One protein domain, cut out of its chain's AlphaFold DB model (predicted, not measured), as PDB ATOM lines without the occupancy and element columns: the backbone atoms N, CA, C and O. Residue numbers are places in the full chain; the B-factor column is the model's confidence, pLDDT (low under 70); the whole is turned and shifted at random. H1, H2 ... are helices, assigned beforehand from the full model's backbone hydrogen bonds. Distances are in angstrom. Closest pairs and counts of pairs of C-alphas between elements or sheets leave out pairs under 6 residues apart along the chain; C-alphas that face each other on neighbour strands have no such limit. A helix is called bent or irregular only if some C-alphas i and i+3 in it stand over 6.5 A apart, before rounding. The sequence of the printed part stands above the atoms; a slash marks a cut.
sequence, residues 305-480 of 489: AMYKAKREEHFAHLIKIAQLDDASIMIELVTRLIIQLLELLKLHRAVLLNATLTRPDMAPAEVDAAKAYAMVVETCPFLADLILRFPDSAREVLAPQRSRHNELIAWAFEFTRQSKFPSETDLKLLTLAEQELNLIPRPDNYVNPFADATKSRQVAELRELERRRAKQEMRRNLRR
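AT A GLANCE: This is residues 305 to 480 of the 489 residues of the protein "Hypothetical protein" of Spirometra erinaceieuropaei (UniProt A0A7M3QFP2). Helices pack round the arm H3b in the middle of a compact body, with H1 and H2 on one side of it and H5, beside H4b, on the other. H6 meets the body at the end of H1 and runs out as an arm, of which residues 467 to 480 stick out. The printed part has 176 residues with six named helices, H1 to H6, and no named strand: all helix. It is compact, with a radius of gyration of the C-alphas of 17.1 A and spans of 49 by 45 by 33 A.

HOW THE PARTS SIT: Begin with H1, residues 305 to 322, and H2, residues 327 to 354, a hairpin that only just touches, with 3 pairs of C-alphas within 8 A, the closest Ile 321 and Met 330 at 6.4 A. H3, residues 367 to 389, is one helix by its hydrogen bonds but bent, C-alphas 378 and 381 being 6.6 A apart; its arms are H3a, to 378, and H3b, from 381. H3a touches H2, closest at the C-alphas of Ala 372 and His 348, 4.9 A. H4, residues 391 to 418, also one by its hydrogen bonds, is bent, C-alphas 400 and 403 being 9.0 A apart, into H4a, irregular with C-alphas 397 and 400 7.1 A apart, and H4b, from 403. H4a touches H2, closest at the C-alphas of Ser 393 and Thr 335, 5.5 A. H5, residues 424 to 436, touches H3b at a steep tilt of 50 degrees, closest at the C-alphas of Ala 433 and Ala 384, 5.3 A. H6, residues 455 to 478, touches H1 with residues 455 to 463 alone, closest at the C-alphas of Val 459 and Ala 322, 5.9 A. Every O i to N i+4 pair is within hydrogen-bond range but in H4a, 5 of 6.

IN THESE COORDINATES: Find C-alpha 305 at (134.451, 166.310, 168.922), where H1 begins. H2 runs 41.0 A, and H6 runs 34.2 A to C-alpha 478 at (131.685, 177.431, 150.173).

THE WHOLE: The C-alphas farthest apart, Pro 400 and Arg 480, are 53.3 A apart. The printed part has no cut; the links H2 to H3 and H5 to H6 are long. Look for pLDDT under 70 at residues 358, 451 to 463 and 480.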
ATOM      1  N   ALA A 305     134.146 164.954 169.357       91.94
ATOM      2  CA  ALA A 305     134.451 166.310 168.922       91.94
ATOM      3  C   ALA A 305     135.584 166.931 169.753       91.94
ATOM      4  O   ALA A 305     136.472 167.557 169.180       91.94
ATOM      5  N   MET A 306     135.589 166.705 171.072       92.75
ATOM      6  CA  MET A 306     136.642 167.196 171.969       92.75
ATOM      7  C   MET A 306     137.987 166.549 171.645       92.75
ATOM      8  O   MET A 306     138.967 167.261 171.439       92.75
ATOM      9  N   TYR A 307     138.005 165.224 171.472       94.75
ATOM     10  CA  TYR A 307     139.210 164.498 171.067       94.75
ATOM     11  C   TYR A 307     139.797 165.034 169.755       94.75
ATOM     12  O   TYR A 307     140.987 165.339 169.670       94.75
ATOM     13  N   LYS A 308     138.956 165.219 168.727       94.62
ATOM     14  CA  LYS A 308     139.396 165.765 167.434       94.62
ATOM     15  C   LYS A 308     139.935 167.188 167.557       94.62
ATOM     16  O   LYS A 308     141.004 167.461 167.018       94.62
ATOM     17  N   ALA A 309     139.241 168.062 168.286       94.88
ATOM     18  CA  ALA A 309     139.698 169.427 168.524       94.88
ATOM     19  C   ALA A 309     141.063 169.444 169.229       94.88
ATOM     20  O   ALA A 309     141.960 170.189 168.834       94.88
ATOM     21  N   LYS A 310     141.271 168.557 170.210       95.56
ATOM     22  CA  LYS A 310     142.558 168.448 170.898       95.56
ATOM     23  C   LYS A 310     143.671 167.924 169.989       95.56
ATOM     24  O   LYS A 310     144.785 168.442 170.021       95.56
ATOM     25  N   ARG A 311     143.386 166.953 169.115       95.81
ATOM     26  CA  ARG A 311     144.350 166.497 168.095       95.81
ATOM     27  C   ARG A 311     144.733 167.609 167.120       95.81
ATOM     28  O   ARG A 311     145.895 167.683 166.726       95.81
ATOM     29  N   GLU A 312     143.800 168.481 166.749       92.75
ATOM     30  CA  GLU A 312     144.091 169.653 165.915       92.75
ATOM     31  C   GLU A 312     145.004 170.656 166.633       92.75
ATOM     32  O   GLU A 312     145.971 171.134 166.038       92.75
ATOM     33  N   GLU A 313     144.764 170.908 167.922       94.31
ATOM     34  CA  GLU A 313     145.622 171.752 168.760       94.31
ATOM     35  C   GLU A 313     147.043 171.178 168.884       94.31
ATOM     36  O   GLU A 313     148.029 171.870 168.618       94.31
ATOM     37  N   HIS A 314     147.162 169.889 169.212       94.56
ATOM     38  CA  HIS A 314     148.447 169.193 169.298       94.56
ATOM     39  C   HIS A 314     149.206 169.234 167.970       94.56
ATOM     40  O   HIS A 314     150.406 169.501 167.940       94.56
ATOM     41  N   PHE A 315     148.502 169.054 166.852       89.94
ATOM     42  CA  PHE A 315     149.098 169.171 165.528       89.94
ATOM     43  C   PHE A 315     149.622 170.588 165.245       89.94
ATOM     44  O   PHE A 315     150.730 170.741 164.732       89.94
ATOM     45  N   ALA A 316     148.882 171.632 165.630       88.81
ATOM     46  CA  ALA A 316     149.347 173.013 165.507       88.81
ATOM     47  C   ALA A 316     150.603 173.282 166.355       88.81
ATOM     48  O   ALA A 316     151.494 174.015 165.925       88.81
ATOM     49  N   HIS A 317     150.716 172.667 167.536       90.75
ATOM     50  CA  HIS A 317     151.930 172.743 168.353       90.75
ATOM     51  C   HIS A 317     153.125 172.059 167.683       90.75
ATOM     52  O   HIS A 317     154.205 172.644 167.648       90.75
ATOM     53  N   LEU A 318     152.937 170.886 167.071       89.12
ATOM     54  CA  LEU A 318     154.001 170.205 166.321       89.12
ATOM     55  C   LEU A 318     154.515 171.049 165.151       89.12
ATOM     56  O   LEU A 318     155.721 171.111 164.930       89.12
ATOM     57  N   ILE A 319     153.618 171.740 164.435       85.12
ATOM     58  CA  ILE A 319     154.004 172.677 163.368       85.12
ATOM     59  C   ILE A 319     154.912 173.775 163.920       85.12
ATOM     60  O   ILE A 319     155.960 174.045 163.339       85.12
ATOM     61  N   LYS A 320     154.528 174.390 165.043       88.06
ATOM     62  CA  LYS A 320     155.313 175.464 165.667       88.06
ATOM     63  C   LYS A 320     156.690 174.978 166.113       88.06
ATOM     64  O   LYS A 320     157.671 175.663 165.855       88.06
ATOM     65  N   ILE A 321     156.769 173.794 166.725       87.25
ATOM     66  CA  ILE A 321     158.046 173.192 167.139       87.25
ATOM     67  C   ILE A 321     158.931 172.945 165.917       87.25
ATOM     68  O   ILE A 321     160.098 173.314 165.927       87.25
ATOM     69  N   ALA A 322     158.377 172.376 164.844       80.31
ATOM     70  CA  ALA A 322     159.131 172.085 163.627       80.31
ATOM     71  C   ALA A 322     159.650 173.351 162.918       80.31
ATOM     72  O   ALA A 322     160.658 173.287 162.221       80.31
ATOM     73  N   GLN A 323     158.975 174.491 163.089       81.94
ATOM     74  CA  GLN A 323     159.371 175.786 162.525       81.94
ATOM     75  C   GLN A 323     160.494 176.490 163.300       81.94
ATOM     76  O   GLN A 323     160.922 177.557 162.873       81.94
ATOM     77  N   LEU A 324     160.969 175.933 164.419       81.06
ATOM     78  CA  LEU A 324     162.095 176.505 165.152       81.06
ATOM     79  C   LEU A 324     163.398 176.337 164.359       81.06
ATOM     80  O   LEU A 324     163.808 175.216 164.044       81.06
ATOM     81  N   ASP A 325     164.063 177.459 164.082       75.69
ATOM     82  CA  ASP A 325     165.337 177.481 163.356       75.69
ATOM     83  C   ASP A 325     166.480 176.887 164.200       75.69
ATOM     84  O   ASP A 325     167.331 176.155 163.690       75.69
ATOM     85  N   ASP A 326     166.465 177.142 165.511       82.94
ATOM     86  CA  ASP A 326     167.477 176.652 166.446       82.94
ATOM     87  C   ASP A 326     167.210 175.190 166.846       82.94
ATOM     88  O   ASP A 326     166.181 174.839 167.435       82.94
ATOM     89  N   ALA A 327     168.162 174.314 166.516       77.50
ATOM     90  CA  ALA A 327     168.079 172.897 166.837       77.50
ATOM     91  C   ALA A 327     168.219 172.586 168.323       77.50
ATOM     92  O   ALA A 327     167.521 171.696 168.801       77.50
ATOM     93  N   SER A 328     169.055 173.323 169.042       78.31
ATOM     94  CA  SER A 328     169.284 173.121 170.468       78.31
ATOM     95  C   SER A 328     168.037 173.495 171.264       78.31
ATOM     96  O   SER A 328     167.583 172.714 172.098       78.31
ATOM     97  N   ILE A 329     167.412 174.634 170.936       86.06
ATOM     98  CA  ILE A 329     166.159 175.076 171.575       86.06
ATOM     99  C   ILE A 329     165.024 174.092 171.283       86.06
ATOM    100  O   ILE A 329     164.245 173.753 172.173       86.06
ATOM    101  N   MET A 330     164.922 173.615 170.040       86.19
ATOM    102  CA  MET A 330     163.916 172.624 169.662       86.19
ATOM    103  C   MET A 330     164.071 171.329 170.465       86.19
ATOM    104  O   MET A 330     163.081 170.829 170.995       86.19
ATOM    105  N   ILE A 331     165.298 170.808 170.569       84.19
ATOM    106  CA  ILE A 331     165.596 169.601 171.347       84.19
ATOM    107  C   ILE A 331     165.234 169.824 172.816       84.19
ATOM    108  O   ILE A 331     164.496 169.019 173.374       84.19
ATOM    109  N   GLU A 332     165.656 170.936 173.426       88.00
ATOM    110  CA  GLU A 332     165.338 171.238 174.827       88.00
ATOM    111  C   GLU A 332     163.821 171.317 175.070       88.00
ATOM    112  O   GLU A 332     163.302 170.736 176.030       88.00
ATOM    113  N   LEU A 333     163.094 172.005 174.184       91.25
ATOM    114  CA  LEU A 333     161.643 172.142 174.269       91.25
ATOM    115  C   LEU A 333     160.946 170.783 174.159       91.25
ATOM    116  O   LEU A 333     160.079 170.475 174.975       91.25
ATOM    117  N   VAL A 334     161.321 169.965 173.172       90.75
ATOM    118  CA  VAL A 334     160.737 168.633 172.971       90.75
ATOM    119  C   VAL A 334     161.042 167.722 174.154       90.75
ATOM    120  O   VAL A 334     160.128 167.091 174.680       90.75
ATOM    121  N   THR A 335     162.289 167.695 174.623       89.44
ATOM    122  CA  THR A 335     162.708 166.935 175.807       89.44
ATOM    123  C   THR A 335     161.861 167.319 177.022       89.44
ATOM    124  O   THR A 335     161.292 166.451 177.689       89.44
ATOM    125  N   ARG A 336     161.680 168.623 177.272       93.88
ATOM    126  CA  ARG A 336     160.848 169.121 178.375       93.88
ATOM    127  C   ARG A 336     159.379 168.727 178.221       93.88
ATOM    128  O   ARG A 336     158.759 168.325 179.205       93.88
ATOM    129  N   LEU A 337     158.833 168.810 177.009       95.38
ATOM    130  CA  LEU A 337     157.460 168.396 176.722       95.38
ATOM    131  C   LEU A 337     157.262 166.904 176.995       95.38
ATOM    132  O   LEU A 337     156.323 166.550 177.700       95.38
ATOM    133  N   ILE A 338     158.152 166.033 176.512       95.69
ATOM    134  CA  ILE A 338     158.052 164.584 176.744       95.69
ATOM    135  C   ILE A 338     158.042 164.285 178.249       95.69
ATOM    136  O   ILE A 338     157.175 163.546 178.712       95.69
ATOM    137  N   ILE A 339     158.937 164.904 179.027       95.81
ATOM    138  CA  ILE A 339     158.969 164.747 180.491       95.81
ATOM    139  C   ILE A 339     157.629 165.159 181.114       95.81
ATOM    140  O   ILE A 339     157.055 164.406 181.900       95.81
ATOM    141  N   GLN A 340     157.095 166.325 180.739       96.81
ATOM    142  CA  GLN A 340     155.817 166.816 181.263       96.81
ATOM    143  C   GLN A 340     154.647 165.886 180.924       96.81
ATOM    144  O   GLN A 340     153.811 165.622 181.787       96.81
ATOM    145  N   LEU A 341     154.594 165.360 179.697       97.44
ATOM    146  CA  LEU A 341     153.549 164.420 179.294       97.44
ATOM    147  C   LEU A 341     153.649 163.102 180.068       97.44
ATOM    148  O   LEU A 341     152.623 162.564 180.480       97.44
ATOM    149  N   LEU A 342     154.860 162.595 180.320       97.12
ATOM    150  CA  LEU A 342     155.051 161.387 181.125       97.12
ATOM    151  C   LEU A 342     154.579 161.586 182.569       97.12
ATOM    152  O   LEU A 342     153.879 160.725 183.097       97.12
ATOM    153  N   GLU A 343     154.902 162.714 183.203       96.25
ATOM    154  CA  GLU A 343     154.424 163.016 184.560       96.25
ATOM    155  C   GLU A 343     152.900 163.181 184.616       96.25
ATOM    156  O   GLU A 343     152.243 162.664 185.522       96.25
ATOM    157  N   LEU A 344     152.315 163.815 183.600       96.88
ATOM    158  CA  LEU A 344     150.868 163.946 183.459       96.88
ATOM    159  C   LEU A 344     150.185 162.576 183.323       96.88
ATOM    160  O   LEU A 344     149.174 162.320 183.982       96.88
ATOM    161  N   LEU A 345     150.758 161.663 182.534       97.50
ATOM    162  CA  LEU A 345     150.264 160.290 182.415       97.50
ATOM    163  C   LEU A 345     150.384 159.520 183.736       97.50
ATOM    164  O   LEU A 345     149.439 158.826 184.109       97.50
ATOM    165  N   LYS A 346     151.495 159.656 184.476       96.44
ATOM    166  CA  LYS A 346     151.658 159.029 185.805       96.44
ATOM    167  C   LYS A 346     150.577 159.501 186.775       96.44
ATOM    168  O   LYS A 346     149.949 158.674 187.436       96.44
ATOM    169  N   LEU A 347     150.343 160.814 186.828       95.69
ATOM    170  CA  LEU A 347     149.352 161.427 187.708       95.69
ATOM    171  C   LEU A 347     147.944 160.897 187.416       95.69
ATOM    172  O   LEU A 347     147.252 160.424 188.316       95.69
ATOM    173  N   HIS A 348     147.518 160.942 186.153       95.25
ATOM    174  CA  HIS A 348     146.160 160.544 185.787       95.25
ATOM    175  C   HIS A 348     145.952 159.029 185.789       95.25
ATOM    176  O   HIS A 348     144.847 158.580 186.089       95.25
ATOM    177  N   ARG A 349     147.006 158.233 185.571       94.75
ATOM    178  CA  ARG A 349     146.968 156.783 185.801       94.75
ATOM    179  C   ARG A 349     146.582 156.456 187.238       94.75
ATOM    180  O   ARG A 349     145.720 155.612 187.441       94.75
ATOM    181  N   ALA A 350     147.188 157.118 188.225       92.38
ATOM    182  CA  ALA A 350     146.878 156.864 189.631       92.38
ATOM    183  C   ALA A 350     145.403 157.160 189.955       92.38
ATOM    184  O   ALA A 350     144.746 156.361 190.615       92.38
ATOM    185  N   VAL A 351     144.859 158.261 189.422       92.50
ATOM    186  CA  VAL A 351     143.434 158.607 189.578       92.50
ATOM    187  C   VAL A 351     142.533 157.541 188.947       92.50
ATOM    188  O   VAL A 351     141.568 157.109 189.567       92.50
ATOM    189  N   LEU A 352     142.863 157.081 187.738       91.62
ATOM    190  CA  LEU A 352     142.064 156.087 187.017       91.62
ATOM    191  C   LEU A 352     142.122 154.687 187.629       91.62
ATOM    192  O   LEU A 352     141.133 153.971 187.554       91.62
ATOM    193  N   LEU A 353     143.248 154.296 188.230       88.75
ATOM    194  CA  LEU A 353     143.363 153.018 188.940       88.75
ATOM    195  C   LEU A 353     142.588 153.015 190.262       88.75
ATOM    196  O   LEU A 353     142.108 151.966 190.679       88.75
ATOM    197  N   ASN A 354     142.458 154.177 190.904       86.62
ATOM    198  CA  ASN A 354     141.659 154.332 192.118       86.62
ATOM    199  C   ASN A 354     140.156 154.428 191.817       86.62
ATOM    200  O   ASN A 354     139.335 154.126 192.681       86.62
ATOM    201  N   ALA A 355     139.793 154.844 190.603       84.06
ATOM    202  CA  ALA A 355     138.415 154.881 190.146       84.06
ATOM    203  C   ALA A 355     137.954 153.485 189.694       84.06
ATOM    204  O   ALA A 355     138.643 152.783 188.956       84.06
ATOM    205  N   THR A 356     136.741 153.084 190.069       72.62
ATOM    206  CA  THR A 356     136.123 151.860 189.543       72.62
ATOM    207  C   THR A 356     135.673 152.081 188.099       72.62
ATOM    208  O   THR A 356     134.556 152.536 187.841       72.62
ATOM    209  N   LEU A 357     136.549 151.772 187.142       74.88
ATOM    210  CA  LEU A 357     136.240 151.831 185.714       74.88
ATOM    211  C   LEU A 357     135.394 150.619 185.311       74.88
ATOM    212  O   LEU A 357     135.889 149.498 185.256       74.88
ATOM    213  N   THR A 358     134.114 150.836 184.998       69.00
ATOM    214  CA  THR A 358     133.235 149.753 184.527       69.00
ATOM    215  C   THR A 358     133.632 149.280 183.135       69.00
ATOM    216  O   THR A 358     133.584 148.086 182.850       69.00
ATOM    217  N   ARG A 359     134.003 150.217 182.254       75.19
ATOM    218  CA  ARG A 359     134.505 149.921 180.914       75.19
ATOM    219  C   ARG A 359     135.454 151.020 180.413       75.19
ATOM    220  O   ARG A 359     135.141 152.194 180.601       75.19
ATOM    221  N   PRO A 360     136.569 150.669 179.753       75.62
ATOM    222  CA  PRO A 360     137.530 151.630 179.206       75.62
ATOM    223  C   PRO A 360     137.062 152.322 177.913       75.62
ATOM    224  O   PRO A 360     137.667 153.303 177.500       75.62
ATOM    225  N   ASP A 361     135.980 151.861 177.275       78.69
ATOM    226  CA  ASP A 361     135.395 152.479 176.074       78.69
ATOM    227  C   ASP A 361     134.538 153.722 176.389       78.69
ATOM    228  O   ASP A 361     134.174 154.496 175.490       78.69
ATOM    229  N   MET A 362     134.208 153.927 177.667       77.44
ATOM    230  CA  MET A 362     133.375 155.023 178.136       77.44
ATOM    231  C   MET A 362     134.024 155.799 179.272       77.44
ATOM    232  O   MET A 362     134.590 155.240 180.206       77.44
ATOM    233  N   ALA A 363     133.887 157.123 179.195       79.94
ATOM    234  CA  ALA A 363     134.331 158.001 180.261       79.94
ATOM    235  C   ALA A 363     133.553 157.695 181.560       79.94
ATOM    236  O   ALA A 363     132.333 157.504 181.500       79.94
ATOM    237  N   PRO A 364     134.229 157.674 182.722       83.94
ATOM    238  CA  PRO A 364     133.590 157.497 184.025       83.94
ATOM    239  C   PRO A 364     132.515 158.548 184.311       83.94
ATOM    240  O   PRO A 364     132.582 159.671 183.816       83.94
ATOM    241  N   ALA A 365     131.544 158.200 185.159       79.75
ATOM    242  CA  ALA A 365     130.543 159.156 185.640       79.75
ATOM    243  C   ALA A 365     131.124 160.142 186.672       79.75
ATOM    244  O   ALA A 365     130.671 161.282 186.775       79.75
ATOM    245  N   GLU A 366     132.130 159.704 187.434       84.94
ATOM    246  CA  GLU A 366     132.827 160.538 188.406       84.94
ATOM    247  C   GLU A 366     133.641 161.631 187.704       84.94
ATOM    248  O   GLU A 366     134.395 161.360 186.771       84.94
ATOM    249  N   VAL A 367     133.505 162.874 188.169       86.19
ATOM    250  CA  VAL A 367     134.068 164.062 187.506       86.19
ATOM    251  C   VAL A 367     135.595 164.007 187.418       86.19
ATOM    252  O   VAL A 367     136.158 164.287 186.357       86.19
ATOM    253  N   ASP A 368     136.269 163.629 188.505       88.75
ATOM    254  CA  ASP A 368     137.734 163.596 188.553       88.75
ATOM    255  C   ASP A 368     138.297 162.456 187.699       88.75
ATOM    256  O   ASP A 368     139.253 162.655 186.943       88.75
ATOM    257  N   ALA A 369     137.641 161.294 187.723       89.44
ATOM    258  CA  ALA A 369     137.976 160.167 186.866       89.44
ATOM    259  C   ALA A 369     137.694 160.467 185.380       89.44
ATOM    260  O   ALA A 369     138.509 160.130 184.527       89.44
ATOM    261  N   ALA A 370     136.600 161.163 185.052       89.44
ATOM    262  CA  ALA A 370     136.286 161.603 183.690       89.44
ATOM    263  C   ALA A 370     137.326 162.588 183.148       89.44
ATOM    264  O   ALA A 370     137.742 162.496 181.990       89.44
ATOM    265  N   LYS A 371     137.791 163.512 183.996       91.25
ATOM    266  CA  LYS A 371     138.879 164.425 183.649       91.25
ATOM    267  C   LYS A 371     140.178 163.656 183.422       91.25
ATOM    268  O   LYS A 371     140.812 163.849 182.391       91.25
ATOM    269  N   ALA A 372     140.558 162.768 184.338       93.31
ATOM    270  CA  ALA A 372     141.758 161.946 184.191       93.31
ATOM    271  C   ALA A 372     141.706 161.070 182.927       93.31
ATOM    272  O   ALA A 372     142.696 160.977 182.203       93.31
ATOM    273  N   TYR A 373     140.536 160.511 182.616       93.69
ATOM    274  CA  TYR A 373     140.276 159.746 181.400       93.69
ATOM    275  C   TYR A 373     140.568 160.578 180.147       93.69
ATOM    276  O   TYR A 373     141.356 160.159 179.301       93.69
ATOM    277  N   ALA A 374     139.979 161.776 180.047       93.69
ATOM    278  CA  ALA A 374     140.195 162.672 178.912       93.69
ATOM    279  C   ALA A 374     141.679 163.033 178.762       93.69
ATOM    280  O   ALA A 374     142.232 162.932 177.671       93.69
ATOM    281  N   MET A 375     142.347 163.362 179.872       95.31
ATOM    282  CA  MET A 375     143.764 163.728 179.870       95.31
ATOM    283  C   MET A 375     144.661 162.601 179.345       95.31
ATOM    284  O   MET A 375     145.569 162.873 178.559       95.31
ATOM    285  N   VAL A 376     144.415 161.343 179.727       95.94
ATOM    286  CA  VAL A 376     145.190 160.197 179.219       95.94
ATOM    287  C   VAL A 376     144.935 159.986 177.727       95.94
ATOM    288  O   VAL A 376     145.892 159.942 176.950       95.94
ATOM    289  N   VAL A 377     143.664 159.919 177.317       95.62
ATOM    290  CA  VAL A 377     143.270 159.656 175.921       95.62
ATOM    291  C   VAL A 377     143.791 160.741 174.971       95.62
ATOM    292  O   VAL A 377     144.223 160.438 173.861       95.62
ATOM    293  N   GLU A 378     143.805 162.004 175.398       95.50
ATOM    294  CA  GLU A 378     144.308 163.126 174.597       95.50
ATOM    295  C   GLU A 378     145.833 163.180 174.506       95.50
ATOM    296  O   GLU A 378     146.387 163.583 173.477       95.50
ATOM    297  N   THR A 379     146.516 162.790 175.582       96.69
ATOM    298  CA  THR A 379     147.972 162.914 175.704       96.69
ATOM    299  C   THR A 379     148.708 161.827 174.928       96.69
ATOM    300  O   THR A 379     149.748 162.106 174.331       96.69
ATOM    301  N   CYS A 380     148.176 160.604 174.881       96.81
ATOM    302  CA  CYS A 380     148.881 159.470 174.277       96.81
ATOM    303  C   CYS A 380     149.222 159.666 172.788       96.81
ATOM    304  O   CYS A 380     150.391 159.500 172.434       96.81
ATOM    305  N   PRO A 381     148.289 160.090 171.912       96.69
ATOM    306  CA  PRO A 381     148.609 160.336 170.507       96.69
ATOM    307  C   PRO A 381     149.634 161.460 170.317       96.69
ATOM    308  O   PRO A 381     150.431 161.419 169.386       96.69
ATOM    309  N   PHE A 382     149.635 162.469 171.194       97.06
ATOM    310  CA  PHE A 382     150.610 163.558 171.124       97.06
ATOM    311  C   PHE A 382     152.006 163.113 171.556       97.06
ATOM    312  O   PHE A 382     152.987 163.449 170.899       97.06
ATOM    313  N   LEU A 383     152.096 162.293 172.604       97.56
ATOM    314  CA  LEU A 383     153.350 161.663 172.995       97.56
ATOM    315  C   LEU A 383     153.896 160.769 171.868       97.56
ATOM    316  O   LEU A 383     155.085 160.839 171.566       97.56
ATOM    317  N   ALA A 384     153.037 159.988 171.203       97.12
ATOM    318  CA  ALA A 384     153.425 159.166 170.055       97.12
ATOM    319  C   ALA A 384     153.963 160.004 168.881       97.12
ATOM    320  O   ALA A 384     154.997 159.660 168.308       97.12
ATOM    321  N   ASP A 385     153.320 161.135 168.564       95.25
ATOM    322  CA  ASP A 385     153.829 162.090 167.570       95.25
ATOM    323  C   ASP A 385     155.240 162.594 167.927       95.25
ATOM    324  O   ASP A 385     156.105 162.669 167.052       95.25
ATOM    325  N   LEU A 386     155.484 162.939 169.198       94.12
ATOM    326  CA  LEU A 386     156.791 163.427 169.654       94.12
ATOM    327  C   LEU A 386     157.865 162.338 169.576       94.12
ATOM    328  O   LEU A 386     158.956 162.611 169.084       94.12
ATOM    329  N   ILE A 387     157.550 161.111 170.000       94.75
ATOM    330  CA  ILE A 387     158.466 159.960 169.923       94.75
ATOM    331  C   ILE A 387     158.904 159.713 168.481       94.75
ATOM    332  O   ILE A 387     160.089 159.542 168.211       94.75
ATOM    333  N   LEU A 388     157.953 159.708 167.548       93.56
ATOM    334  CA  LEU A 388     158.237 159.375 166.159       93.56
ATOM    335  C   LEU A 388     158.998 160.479 165.429       93.56
ATOM    336  O   LEU A 388     159.894 160.183 164.642       93.56
ATOM    337  N   ARG A 389     158.655 161.746 165.675       90.69
ATOM    338  CA  ARG A 389     159.269 162.897 164.991       90.69
ATOM    339  C   ARG A 389     160.608 163.305 165.592       90.69
ATOM    340  O   ARG A 389     161.436 163.856 164.869       90.69
ATOM    341  N   PHE A 390     160.809 163.039 166.882       88.94
ATOM    342  CA  PHE A 390     162.007 163.395 167.640       88.94
ATOM    343  C   PHE A 390     162.551 162.180 168.416       88.94
ATOM    344  O   PHE A 390     162.617 162.198 169.651       88.94
ATOM    345  N   PRO A 391     162.946 161.105 167.709       89.69
ATOM    346  CA  PRO A 391     163.316 159.844 168.344       89.69
ATOM    347  C   PRO A 391     164.570 159.963 169.217       89.69
ATOM    348  O   PRO A 391     164.677 159.252 170.213       89.69
ATOM    349  N   ASP A 392     165.493 160.876 168.907       85.19
ATOM    350  CA  ASP A 392     166.696 161.090 169.719       85.19
ATOM    351  C   ASP A 392     166.358 161.712 171.082       85.19
ATOM    352  O   ASP A 392     166.751 161.163 172.111       85.19
ATOM    353  N   SER A 393     165.538 162.773 171.108       87.88
ATOM    354  CA  SER A 393     165.034 163.378 172.352       87.88
ATOM    355  C   SER A 393     164.226 162.377 173.178       87.88
ATOM    356  O   SER A 393     164.381 162.293 174.395       87.88
ATOM    357  N   ALA A 394     163.382 161.568 172.529       91.06
ATOM    358  CA  ALA A 394     162.639 160.518 173.215       91.06
ATOM    359  C   ALA A 394     163.577 159.459 173.815       91.06
ATOM    360  O   ALA A 394     163.421 159.086 174.976       91.06
ATOM    361  N   ARG A 395     164.589 158.998 173.067       89.62
ATOM    362  CA  ARG A 395     165.582 158.040 173.574       89.62
ATOM    363  C   ARG A 395     166.355 158.600 174.765       89.62
ATOM    364  O   ARG A 395     166.564 157.851 175.718       89.62
ATOM    365  N   GLU A 396     166.728 159.878 174.730       88.44
ATOM    366  CA  GLU A 396     167.417 160.570 175.824       88.44
ATOM    367  C   GLU A 396     166.560 160.615 177.097       88.44
ATOM    368  O   GLU A 396     167.000 160.154 178.149       88.44
ATOM    369  N   VAL A 397     165.306 161.075 176.997       91.94
ATOM    370  CA  VAL A 397     164.385 161.158 178.148       91.94
ATOM    371  C   VAL A 397     164.080 159.780 178.735       91.94
ATOM    372  O   VAL A 397     163.941 159.621 179.950       91.94
ATOM    373  N   LEU A 398     163.949 158.765 177.881       92.44
ATOM    374  CA  LEU A 398     163.531 157.434 178.306       92.44
ATOM    375  C   LEU A 398     164.690 156.581 178.831       92.44
ATOM    376  O   LEU A 398     164.437 155.670 179.615       92.44
ATOM    377  N   ALA A 399     165.943 156.857 178.452       90.69
ATOM    378  CA  ALA A 399     167.098 156.037 178.823       90.69
ATOM    379  C   ALA A 399     167.289 155.827 180.343       90.69
ATOM    380  O   ALA A 399     167.486 154.672 180.732       90.69
ATOM    381  N   PRO A 400     167.178 156.848 181.223       90.12
ATOM    382  CA  PRO A 400     167.474 156.688 182.651       90.12
ATOM    383  C   PRO A 400     166.543 155.721 183.391       90.12
ATOM    384  O   PRO A 400     166.947 155.089 184.362       90.12
ATOM    385  N   GLN A 401     165.282 155.612 182.960       90.12
ATOM    386  CA  GLN A 401     164.260 154.763 183.590       90.12
ATOM    387  C   GLN A 401     163.443 154.022 182.529       90.12
ATOM    388  O   GLN A 401     162.210 154.029 182.554       90.12
ATOM    389  N   ARG A 402     164.140 153.395 181.572       91.31
ATOM    390  CA  ARG A 402     163.515 152.808 180.380       91.31
ATOM    391  C   ARG A 402     162.404 151.822 180.720       91.31
ATOM    392  O   ARG A 402     161.328 151.951 180.158       91.31
ATOM    393  N   SER A 403     162.617 150.895 181.655       91.06
ATOM    394  CA  SER A 403     161.585 149.922 182.054       91.06
ATOM    395  C   SER A 403     160.316 150.606 182.567       91.06
ATOM    396  O   SER A 403     159.236 150.390 182.026       91.06
ATOM    397  N   ARG A 404     160.452 151.512 183.540       93.62
ATOM    398  CA  ARG A 404     159.325 152.224 184.158       93.62
ATOM    399  C   ARG A 404     158.564 153.097 183.162       93.62
ATOM    400  O   ARG A 404     157.335 153.150 183.198       93.62
ATOM    401  N   HIS A 405     159.276 153.811 182.293       94.81
ATOM    402  CA  HIS A 405     158.627 154.625 181.271       94.81
ATOM    403  C   HIS A 405     157.955 153.758 180.206       94.81
ATOM    404  O   HIS A 405     156.829 154.057 179.822       94.81
ATOM    405  N   ASN A 406     158.585 152.659 179.795       94.88
ATOM    406  CA  ASN A 406     158.009 151.714 178.845       94.88
ATOM    407  C   ASN A 406     156.719 151.084 179.383       94.88
ATOM    408  O   ASN A 406     155.730 151.035 178.661       94.88
ATOM    409  N   GLU A 407     156.687 150.680 180.655       95.94
ATOM    410  CA  GLU A 407     155.476 150.164 181.309       95.94
ATOM    411  C   GLU A 407     154.345 151.198 181.351       95.94
ATOM    412  O   GLU A 407     153.179 150.868 181.126       95.94
ATOM    413  N   LEU A 408     154.671 152.461 181.643       97.00
ATOM    414  CA  LEU A 408     153.690 153.544 181.642       97.00
ATOM    415  C   LEU A 408     153.140 153.805 180.238       97.00
ATOM    416  O   LEU A 408     151.928 153.934 180.085       97.00
ATOM    417  N   ILE A 409     154.020 153.898 179.241       97.38
ATOM    418  CA  ILE A 409     153.650 154.175 177.853       97.38
ATOM    419  C   ILE A 409     152.812 153.025 177.297       97.38
ATOM    420  O   ILE A 409     151.743 153.281 176.752       97.38
ATOM    421  N   ALA A 410     153.236 151.775 177.505       96.88
ATOM    422  CA  ALA A 410     152.492 150.593 177.076       96.88
ATOM    423  C   ALA A 410     151.085 150.562 177.690       96.88
ATOM    424  O   ALA A 410     150.101 150.383 176.974       96.88
ATOM    425  N   TRP A 411     150.969 150.823 178.998       96.50
ATOM    426  CA  TRP A 411     149.668 150.940 179.658       96.50
ATOM    427  C   TRP A 411     148.815 152.062 179.051       96.50
ATOM    428  O   TRP A 411     147.643 151.849 178.754       96.50
ATOM    429  N   ALA A 412     149.386 153.252 178.856       97.06
ATOM    430  CA  ALA A 412     148.639 154.423 178.405       97.06
ATOM    431  C   ALA A 412     148.166 154.280 176.947       97.06
ATOM    432  O   ALA A 412     147.050 154.681 176.601       97.06
ATOM    433  N   PHE A 413     148.993 153.674 176.095       97.69
ATOM    434  CA  PHE A 413     148.660 153.401 174.701       97.69
ATOM    435  C   PHE A 413     147.581 152.334 174.585       97.69
ATOM    436  O   PHE A 413     146.624 152.536 173.841       97.69
ATOM    437  N   GLU A 414     147.677 151.256 175.364       95.69
ATOM    438  CA  GLU A 414     146.638 150.232 175.404       95.69
ATOM    439  C   GLU A 414     145.319 150.791 175.948       95.69
ATOM    440  O   GLU A 414     144.265 150.598 175.347       95.69
ATOM    441  N   PHE A 415     145.371 151.592 177.015       95.06
ATOM    442  CA  PHE A 415     144.199 152.288 177.540       95.06
ATOM    443  C   PHE A 415     143.541 153.183 176.480       95.06
ATOM    444  O   PHE A 415     142.327 153.161 176.283       95.06
ATOM    445  N   THR A 416     144.349 153.946 175.742       95.75
ATOM    446  CA  THR A 416     143.858 154.808 174.662       95.75
ATOM    447  C   THR A 416     143.281 153.986 173.509       95.75
ATOM    448  O   THR A 416     142.244 154.360 172.970       95.75
ATOM    449  N   ARG A 417     143.887 152.848 173.158       94.94
ATOM    450  CA  ARG A 417     143.407 151.918 172.121       94.94
ATOM    451  C   ARG A 417     142.053 151.296 172.472       94.94
ATOM    452  O   ARG A 417     141.223 151.125 171.585       94.94
ATOM    453  N   GLN A 418     141.826 150.995 173.748       93.25
ATOM    454  CA  GLN A 418     140.542 150.497 174.253       93.25
ATOM    455  C   GLN A 418     139.457 151.581 174.283       93.25
ATOM    456  O   GLN A 418     138.265 151.271 174.294       93.25
ATOM    457  N   SER A 419     139.854 152.854 174.267       91.19
ATOM    458  CA  SER A 419     138.912 153.956 174.138       91.19
ATOM    459  C   SER A 419     138.337 154.025 172.717       91.19
ATOM    460  O   SER A 419     139.014 153.760 171.726       91.19
ATOM    461  N   LYS A 420     137.079 154.452 172.582       91.06
ATOM    462  CA  LYS A 420     136.395 154.553 171.277       91.06
ATOM    463  C   LYS A 420     136.824 155.743 170.400       91.06
ATOM    464  O   LYS A 420     136.233 155.959 169.343       91.06
ATOM    465  N   PHE A 421     137.759 156.573 170.870       93.25
ATOM    466  CA  PHE A 421     138.030 157.894 170.291       93.25
ATOM    467  C   PHE A 421     139.106 157.931 169.191       93.25
ATOM    468  O   PHE A 421     138.899 158.648 168.201       93.25
ATOM    469  N   PRO A 422     140.234 157.205 169.312       94.75
ATOM    470  CA  PRO A 422     141.283 157.201 168.306       94.75
ATOM    471  C   PRO A 422     140.772 156.793 166.929       94.75
ATOM    472  O   PRO A 422     140.010 155.841 166.768       94.75
ATOM    473  N   SER A 423     141.214 157.523 165.910       94.75
ATOM    474  CA  SER A 423     141.002 157.127 164.521       94.75
ATOM    475  C   SER A 423     141.939 155.982 164.128       94.75
ATOM    476  O   SER A 423     142.951 155.750 164.783       94.75
ATOM    477  N   GLU A 424     141.678 155.315 163.002       95.19
ATOM    478  CA  GLU A 424     142.600 154.306 162.452       95.19
ATOM    479  C   GLU A 424     144.024 154.868 162.257       95.19
ATOM    480  O   GLU A 424     145.016 154.180 162.491       95.19
ATOM    481  N   THR A 425     144.134 156.147 161.887       94.06
ATOM    482  CA  THR A 425     145.418 156.850 161.777       94.06
ATOM    483  C   THR A 425     146.106 157.000 163.131       94.06
ATOM    484  O   THR A 425     147.312 156.793 163.214       94.06
ATOM    485  N   ASP A 426     145.362 157.332 164.189       96.12
ATOM    486  CA  ASP A 426     145.927 157.427 165.540       96.12
ATOM    487  C   ASP A 426     146.355 156.042 166.048       96.12
ATOM    488  O   ASP A 426     147.421 155.910 166.635       96.12
ATOM    489  N   LEU A 427     145.591 154.981 165.762       96.81
ATOM    490  CA  LEU A 427     145.971 153.610 166.126       96.81
ATOM    491  C   LEU A 427     147.272 153.168 165.438       96.81
ATOM    492  O   LEU A 427     148.152 152.584 166.078       96.81
ATOM    493  N   LYS A 428     147.427 153.492 164.149       95.69
ATOM    494  CA  LYS A 428     148.684 153.280 163.414       95.69
ATOM    495  C   LYS A 428     149.828 154.092 164.021       95.69
ATOM    496  O   LYS A 428     150.919 153.558 164.177       95.69
ATOM    497  N   LEU A 429     149.575 155.345 164.405       95.75
ATOM    498  CA  LEU A 429     150.556 156.209 165.066       95.75
ATOM    499  C   LEU A 429     151.052 155.603 166.389       95.75
ATOM    500  O   LEU A 429     152.259 155.531 166.602       95.75
ATOM    501  N   LEU A 430     150.142 155.124 167.246       97.31
ATOM    502  CA  LEU A 430     150.505 154.460 168.504       97.31
ATOM    503  C   LEU A 430     151.364 153.214 168.245       97.31
ATOM    504  O   LEU A 430     152.403 153.045 168.874       97.31
ATOM    505  N   THR A 431     150.980 152.395 167.263       96.56
ATOM    506  CA  THR A 431     151.710 151.168 166.891       96.56
ATOM    507  C   THR A 431     153.129 151.471 166.396       96.56
ATOM    508  O   THR A 431     154.085 150.805 166.789       96.56
ATOM    509  N   LEU A 432     153.294 152.502 165.561       96.06
ATOM    510  CA  LEU A 432     154.611 152.945 165.097       96.06
ATOM    511  C   LEU A 432     155.477 153.431 166.267       96.06
ATOM    512  O   LEU A 432     156.662 153.118 166.328       96.06
ATOM    513  N   ALA A 433     154.900 154.171 167.217       96.25
ATOM    514  CA  ALA A 433     155.634 154.622 168.395       96.25
ATOM    515  C   ALA A 433     156.047 153.446 169.303       96.25
ATOM    516  O   ALA A 433     157.162 153.438 169.821       96.25
ATOM    517  N   GLU A 434     155.204 152.420 169.460       96.06
ATOM    518  CA  GLU A 434     155.563 151.181 170.173       96.06
ATOM    519  C   GLU A 434     156.726 150.450 169.497       96.06
ATOM    520  O   GLU A 434     157.633 149.972 170.181       96.06
ATOM    521  N   GLN A 435     156.729 150.397 168.162       95.19
ATOM    522  CA  GLN A 435     157.834 149.853 167.371       95.19
ATOM    523  C   GLN A 435     159.117 150.657 167.593       95.19
ATOM    524  O   GLN A 435     160.149 150.076 167.924       95.19
ATOM    525  N   GLU A 436     159.053 151.988 167.491       93.75
ATOM    526  CA  GLU A 436     160.197 152.883 167.710       93.75
ATOM    527  C   GLU A 436     160.835 152.681 169.093       93.75
ATOM    528  O   GLU A 436     162.060 152.650 169.234       93.75
ATOM    529  N   LEU A 437     160.002 152.477 170.114       93.31
ATOM    530  CA  LEU A 437     160.432 152.252 171.493       93.31
ATOM    531  C   LEU A 437     160.835 150.805 171.810       93.31
ATOM    532  O   LEU A 437     161.306 150.549 172.918       93.31
ATOM    533  N   ASN A 438     160.705 149.871 170.861       93.00
ATOM    534  CA  ASN A 438     160.886 148.430 171.081       93.00
ATOM    535  C   ASN A 438     159.954 147.849 172.155       93.00
ATOM    536  O   ASN A 438     160.341 146.945 172.894       93.00
ATOM    537  N   LEU A 439     158.732 148.374 172.262       92.75
ATOM    538  CA  LEU A 439     157.684 147.784 173.101       92.75
ATOM    539  C   LEU A 439     157.057 146.567 172.423       92.75
ATOM    540  O   LEU A 439     156.655 145.620 173.093       92.75
ATOM    541  N   ILE A 440     157.005 146.594 171.090       93.81
ATOM    542  CA  ILE A 440     156.563 145.480 170.255       93.81
ATOM    543  C   ILE A 440     157.647 145.123 169.230       93.81
ATOM    544  O   ILE A 440     158.483 145.974 168.904       93.81
ATOM    545  N   PRO A 441     157.652 143.882 168.706       92.75
ATOM    546  CA  PRO A 441     158.594 143.475 167.673       92.75
ATOM    547  C   PRO A 441     158.533 144.404 166.459       92.75
ATOM    548  O   PRO A 441     157.459 144.685 165.917       92.75
ATOM    549  N   ARG A 442     159.704 144.873 166.027       92.06
ATOM    550  CA  ARG A 442     159.857 145.620 164.779       92.06
ATOM    551  C   ARG A 442     160.027 144.634 163.624       92.06
ATOM    552  O   ARG A 442     160.789 143.684 163.783       92.06
ATOM    553  N   PRO A 443     159.359 144.838 162.478       90.25
ATOM    554  CA  PRO A 443     159.704 144.087 161.280       90.25
ATOM    555  C   PRO A 443     161.131 144.447 160.833       90.25
ATOM    556  O   PRO A 443     161.573 145.578 161.037       90.25
ATOM    557  N   ASP A 444     161.840 143.508 160.204       89.31
ATOM    558  CA  ASP A 444     163.253 143.683 159.814       89.31
ATOM    559  C   ASP A 444     163.480 144.871 158.863       89.31
ATOM    560  O   ASP A 444     164.562 145.449 158.812       89.31
ATOM    561  N   ASN A 445     162.440 145.265 158.123       89.50
ATOM    562  CA  ASN A 445     162.426 146.410 157.218       89.50
ATOM    563  C   ASN A 445     161.782 147.672 157.827       89.50
ATOM    564  O   ASN A 445     161.411 148.582 157.082       89.50
ATOM    565  N   TYR A 446     161.596 147.731 159.150       88.94
ATOM    566  CA  TYR A 446     161.032 148.905 159.810       88.94
ATOM    567  C   TYR A 446     161.934 150.121 159.602       88.94
ATOM    568  O   TYR A 446     163.073 150.170 160.063       88.94
ATOM    569  N   VAL A 447     161.367 151.141 158.969       86.44
ATOM    570  CA  VAL A 447     161.936 152.482 158.911       86.44
ATOM    571  C   VAL A 447     160.882 153.416 159.467       86.44
ATOM    572  O   VAL A 447     159.758 153.453 158.962       86.44
ATOM    573  N   ASN A 448     161.239 154.162 160.510       89.19
ATOM    574  CA  ASN A 448     160.349 155.172 161.060       89.19
ATOM    575  C   ASN A 448     160.036 156.197 159.953       89.19
ATOM    576  O   ASN A 448     160.947 156.899 159.500       89.19
ATOM    577  N   PRO A 449     158.765 156.326 159.526       86.00
ATOM    578  CA  PRO A 449     158.397 157.207 158.421       86.00
ATOM    579  C   PRO A 449     158.669 158.689 158.722       86.00
ATOM    580  O   PRO A 449     158.673 159.512 157.808       86.00
ATOM    581  N   PHE A 450     158.921 159.028 159.988       82.94
ATOM    582  CA  PHE A 450     159.217 160.374 160.454       82.94
ATOM    583  C   PHE A 450     160.712 160.622 160.733       82.94
ATOM    584  O   PHE A 450     161.069 161.781 160.937       82.94
ATOM    585  N   ALA A 451     161.584 159.601 160.701       69.62
ATOM    586  CA  ALA A 451     163.000 159.727 161.085       69.62
ATOM    587  C   ALA A 451     163.876 160.480 160.063       69.62
ATOM    588  O   ALA A 451     164.660 161.338 160.453       69.62
ATOM    589  N   ASP A 452     163.720 160.204 158.762       57.62
ATOM    590  CA  ASP A 452     164.608 160.720 157.694       57.62
ATOM    591  C   ASP A 452     164.122 162.003 157.014       57.62
ATOM    592  O   ASP A 452     164.758 162.551 156.106       57.62
ATOM    593  N   ALA A 453     162.970 162.521 157.422       50.09
ATOM    594  CA  ALA A 453     162.541 163.814 156.946       50.09
ATOM    595  C   ALA A 453     163.422 164.868 157.637       50.09
ATOM    596  O   ALA A 453     163.152 165.289 158.757       50.09
ATOM    597  N   THR A 454     164.488 165.298 156.949       49.41
ATOM    598  CA  THR A 454     165.237 166.535 157.226       49.41
ATOM    599  C   THR A 454     164.240 167.566 157.747       49.41
ATOM    600  O   THR A 454     163.166 167.660 157.152       49.41
ATOM    601  N   LYS A 455     164.523 168.326 158.813       55.00
ATOM    602  CA  LYS A 455     163.588 169.339 159.359       55.00
ATOM    603  C   LYS A 455     162.789 170.073 158.270       55.00
ATOM    604  O   LYS A 455     161.581 170.219 158.385       55.00
ATOM    605  N   SER A 456     163.427 170.417 157.149       50.88
ATOM    606  CA  SER A 456     162.799 170.984 155.947       50.88
ATOM    607  C   SER A 456     161.686 170.139 155.299       50.88
ATOM    608  O   SER A 456     160.676 170.707 154.899       50.88
ATOM    609  N   ARG A 457     161.818 168.810 155.189       54.00
ATOM    610  CA  ARG A 457     160.787 167.886 154.681       54.00
ATOM    611  C   ARG A 457     159.663 167.665 155.695       54.00
ATOM    612  O   ARG A 457     158.514 167.682 155.274       54.00
ATOM    613  N   GLN A 458     159.954 167.556 156.999       58.59
ATOM    614  CA  GLN A 458     158.901 167.521 158.032       58.59
ATOM    615  C   GLN A 458     158.107 168.831 158.033       58.59
ATOM    616  O   GLN A 458     156.881 168.809 158.008       58.59
ATOM    617  N   VAL A 459     158.793 169.975 157.980       60.09
ATOM    618  CA  VAL A 459     158.174 171.301 157.857       60.09
ATOM    619  C   VAL A 459     157.383 171.419 156.553       60.09
ATOM    620  O   VAL A 459     156.272 171.941 156.567       60.09
ATOM    621  N   ALA A 460     157.900 170.923 155.425       61.41
ATOM    622  CA  ALA A 460     157.195 170.956 154.144       61.41
ATOM    623  C   ALA A 460     155.953 170.050 154.126       61.41
ATOM    624  O   ALA A 460     154.916 170.463 153.615       61.41
ATOM    625  N   GLU A 461     156.026 168.852 154.705       67.62
ATOM    626  CA  GLU A 461     154.902 167.919 154.806       67.62
ATOM    627  C   GLU A 461     153.826 168.444 155.758       67.62
ATOM    628  O   GLU A 461     152.641 168.431 155.424       67.62
ATOM    629  N   LEU A 462     154.234 168.996 156.902       67.94
ATOM    630  CA  LEU A 462     153.345 169.684 157.831       67.94
ATOM    631  C   LEU A 462     152.640 170.873 157.152       67.94
ATOM    632  O   LEU A 462     151.419 170.998 157.259       67.94
ATOM    633  N   ARG A 463     153.373 171.685 156.374       68.12
ATOM    634  CA  ARG A 463     152.817 172.797 155.577       68.12
ATOM    635  C   ARG A 463     151.881 172.321 154.466       68.12
ATOM    636  O   ARG A 463     150.865 172.957 154.200       68.12
ATOM    637  N   GLU A 464     152.196 171.224 153.785       78.31
ATOM    638  CA  GLU A 464     151.337 170.679 152.730       78.31
ATOM    639  C   GLU A 464     150.051 170.079 153.312       78.31
ATOM    640  O   GLU A 464     148.965 170.290 152.767       78.31
ATOM    641  N   LEU A 465     150.135 169.400 154.458       75.50
ATOM    642  CA  LEU A 465     148.956 168.904 155.162       75.50
ATOM    643  C   LEU A 465     148.072 170.059 155.648       75.50
ATOM    644  O   LEU A 465     146.851 170.001 155.490       75.50
ATOM    645  N   GLU A 466     148.675 171.135 156.159       76.38
ATOM    646  CA  GLU A 466     147.977 172.374 156.510       76.38
ATOM    647  C   GLU A 466     147.272 172.986 155.290       76.38
ATOM    648  O   GLU A 466     146.075 173.269 155.347       76.38
ATOM    649  N   ARG A 467     147.950 173.087 154.138       79.19
ATOM    650  CA  ARG A 467     147.343 173.570 152.881       79.19
ATOM    651  C   ARG A 467     146.174 172.704 152.428       79.19
ATOM    652  O   ARG A 467     145.158 173.234 151.977       79.19
ATOM    653  N   ARG A 468     146.288 171.377 152.528       85.06
ATOM    654  CA  ARG A 468     145.200 170.446 152.182       85.06
ATOM    655  C   ARG A 468     143.997 170.637 153.098       85.06
ATOM    656  O   ARG A 468     142.871 170.690 152.602       85.06
ATOM    657  N   ARG A 469     144.228 170.814 154.400       79.06
ATOM    658  CA  ARG A 469     143.173 171.088 155.386       79.06
ATOM    659  C   ARG A 469     142.526 172.453 155.165       79.06
ATOM    660  O   ARG A 469     141.305 172.522 155.098       79.06
ATOM    661  N   ALA A 470     143.308 173.504 154.921       81.56
ATOM    662  CA  ALA A 470     142.795 174.834 154.592       81.56
ATOM    663  C   ALA A 470     141.939 174.819 153.313       81.56
ATOM    664  O   ALA A 470     140.850 175.393 153.278       81.56
ATOM    665  N   LYS A 471     142.369 174.090 152.273       85.62
ATOM    666  CA  LYS A 471     141.568 173.874 151.054       85.62
ATOM    667  C   LYS A 471     140.274 173.111 151.346       85.62
ATOM    668  O   LYS A 471     139.234 173.428 150.768       85.62
ATOM    669  N   GLN A 472     140.317 172.103 152.214       84.81
ATOM    670  CA  GLN A 472     139.133 171.339 152.607       84.81
ATOM    671  C   GLN A 472     138.144 172.196 153.407       84.81
ATOM    672  O   GLN A 472     136.941 172.117 153.159       84.81
ATOM    673  N   GLU A 473     138.641 173.061 154.288       83.31
ATOM    674  CA  GLU A 473     137.825 173.994 155.063       83.31
ATOM    675  C   GLU A 473     137.222 175.093 154.180       83.31
ATOM    676  O   GLU A 473     136.025 175.357 154.253       83.31
ATOM    677  N   MET A 474     137.990 175.645 153.235       80.69
ATOM    678  CA  MET A 474     137.468 176.569 152.222       80.69
ATOM    679  C   MET A 474     136.332 175.928 151.411       80.69
ATOM    680  O   MET A 474     135.285 176.542 151.208       80.69
ATOM    681  N   ARG A 475     136.493 174.666 150.990       83.75
ATOM    682  CA  ARG A 475     135.437 173.906 150.297       83.75
ATOM    683  C   ARG A 475     134.212 173.679 151.180       83.75
ATOM    684  O   ARG A 475     133.096 173.742 150.672       83.75
ATOM    685  N   ARG A 476     134.390 173.419 152.479       81.69
ATOM    686  CA  ARG A 476     133.278 173.296 153.435       81.69
ATOM    687  C   ARG A 476     132.542 174.620 153.609       81.69
ATOM    688  O   ARG A 476     131.318 174.624 153.559       81.69
ATOM    689  N   ASN A 477     133.262 175.732 153.724       76.62
ATOM    690  CA  ASN A 477     132.676 177.063 153.881       76.62
ATOM    691  C   ASN A 477     131.927 177.531 152.627       76.62
ATOM    692  O   ASN A 477     130.856 178.116 152.752       76.62
ATOM    693  N   LEU A 478     132.410 177.190 151.428       75.12
ATOM    694  CA  LEU A 478     131.685 177.431 150.173       75.12
ATOM    695  C   LEU A 478     130.399 176.597 150.037       75.12
ATOM    696  O   LEU A 478     129.485 177.012 149.336       75.12
ATOM    697  N   ARG A 479     130.325 175.432 150.695       74.31
ATOM    698  CA  ARG A 479     129.142 174.553 150.697       74.31
ATOM    699  C   ARG A 479     128.108 174.919 151.765       74.31
ATOM    700  O   ARG A 479     127.036 174.318 151.778       74.31
ATOM    701  N   ARG A 480     128.398 175.869 152.663       69.31
ATOM    702  CA  ARG A 480     127.398 176.359 153.620       69.31
ATOM    703  C   ARG A 480     126.365 177.215 152.870       69.31
ATOM    704  O   ARG A 480     126.774 178.064 152.076       69.31
TER     705      ARG A 480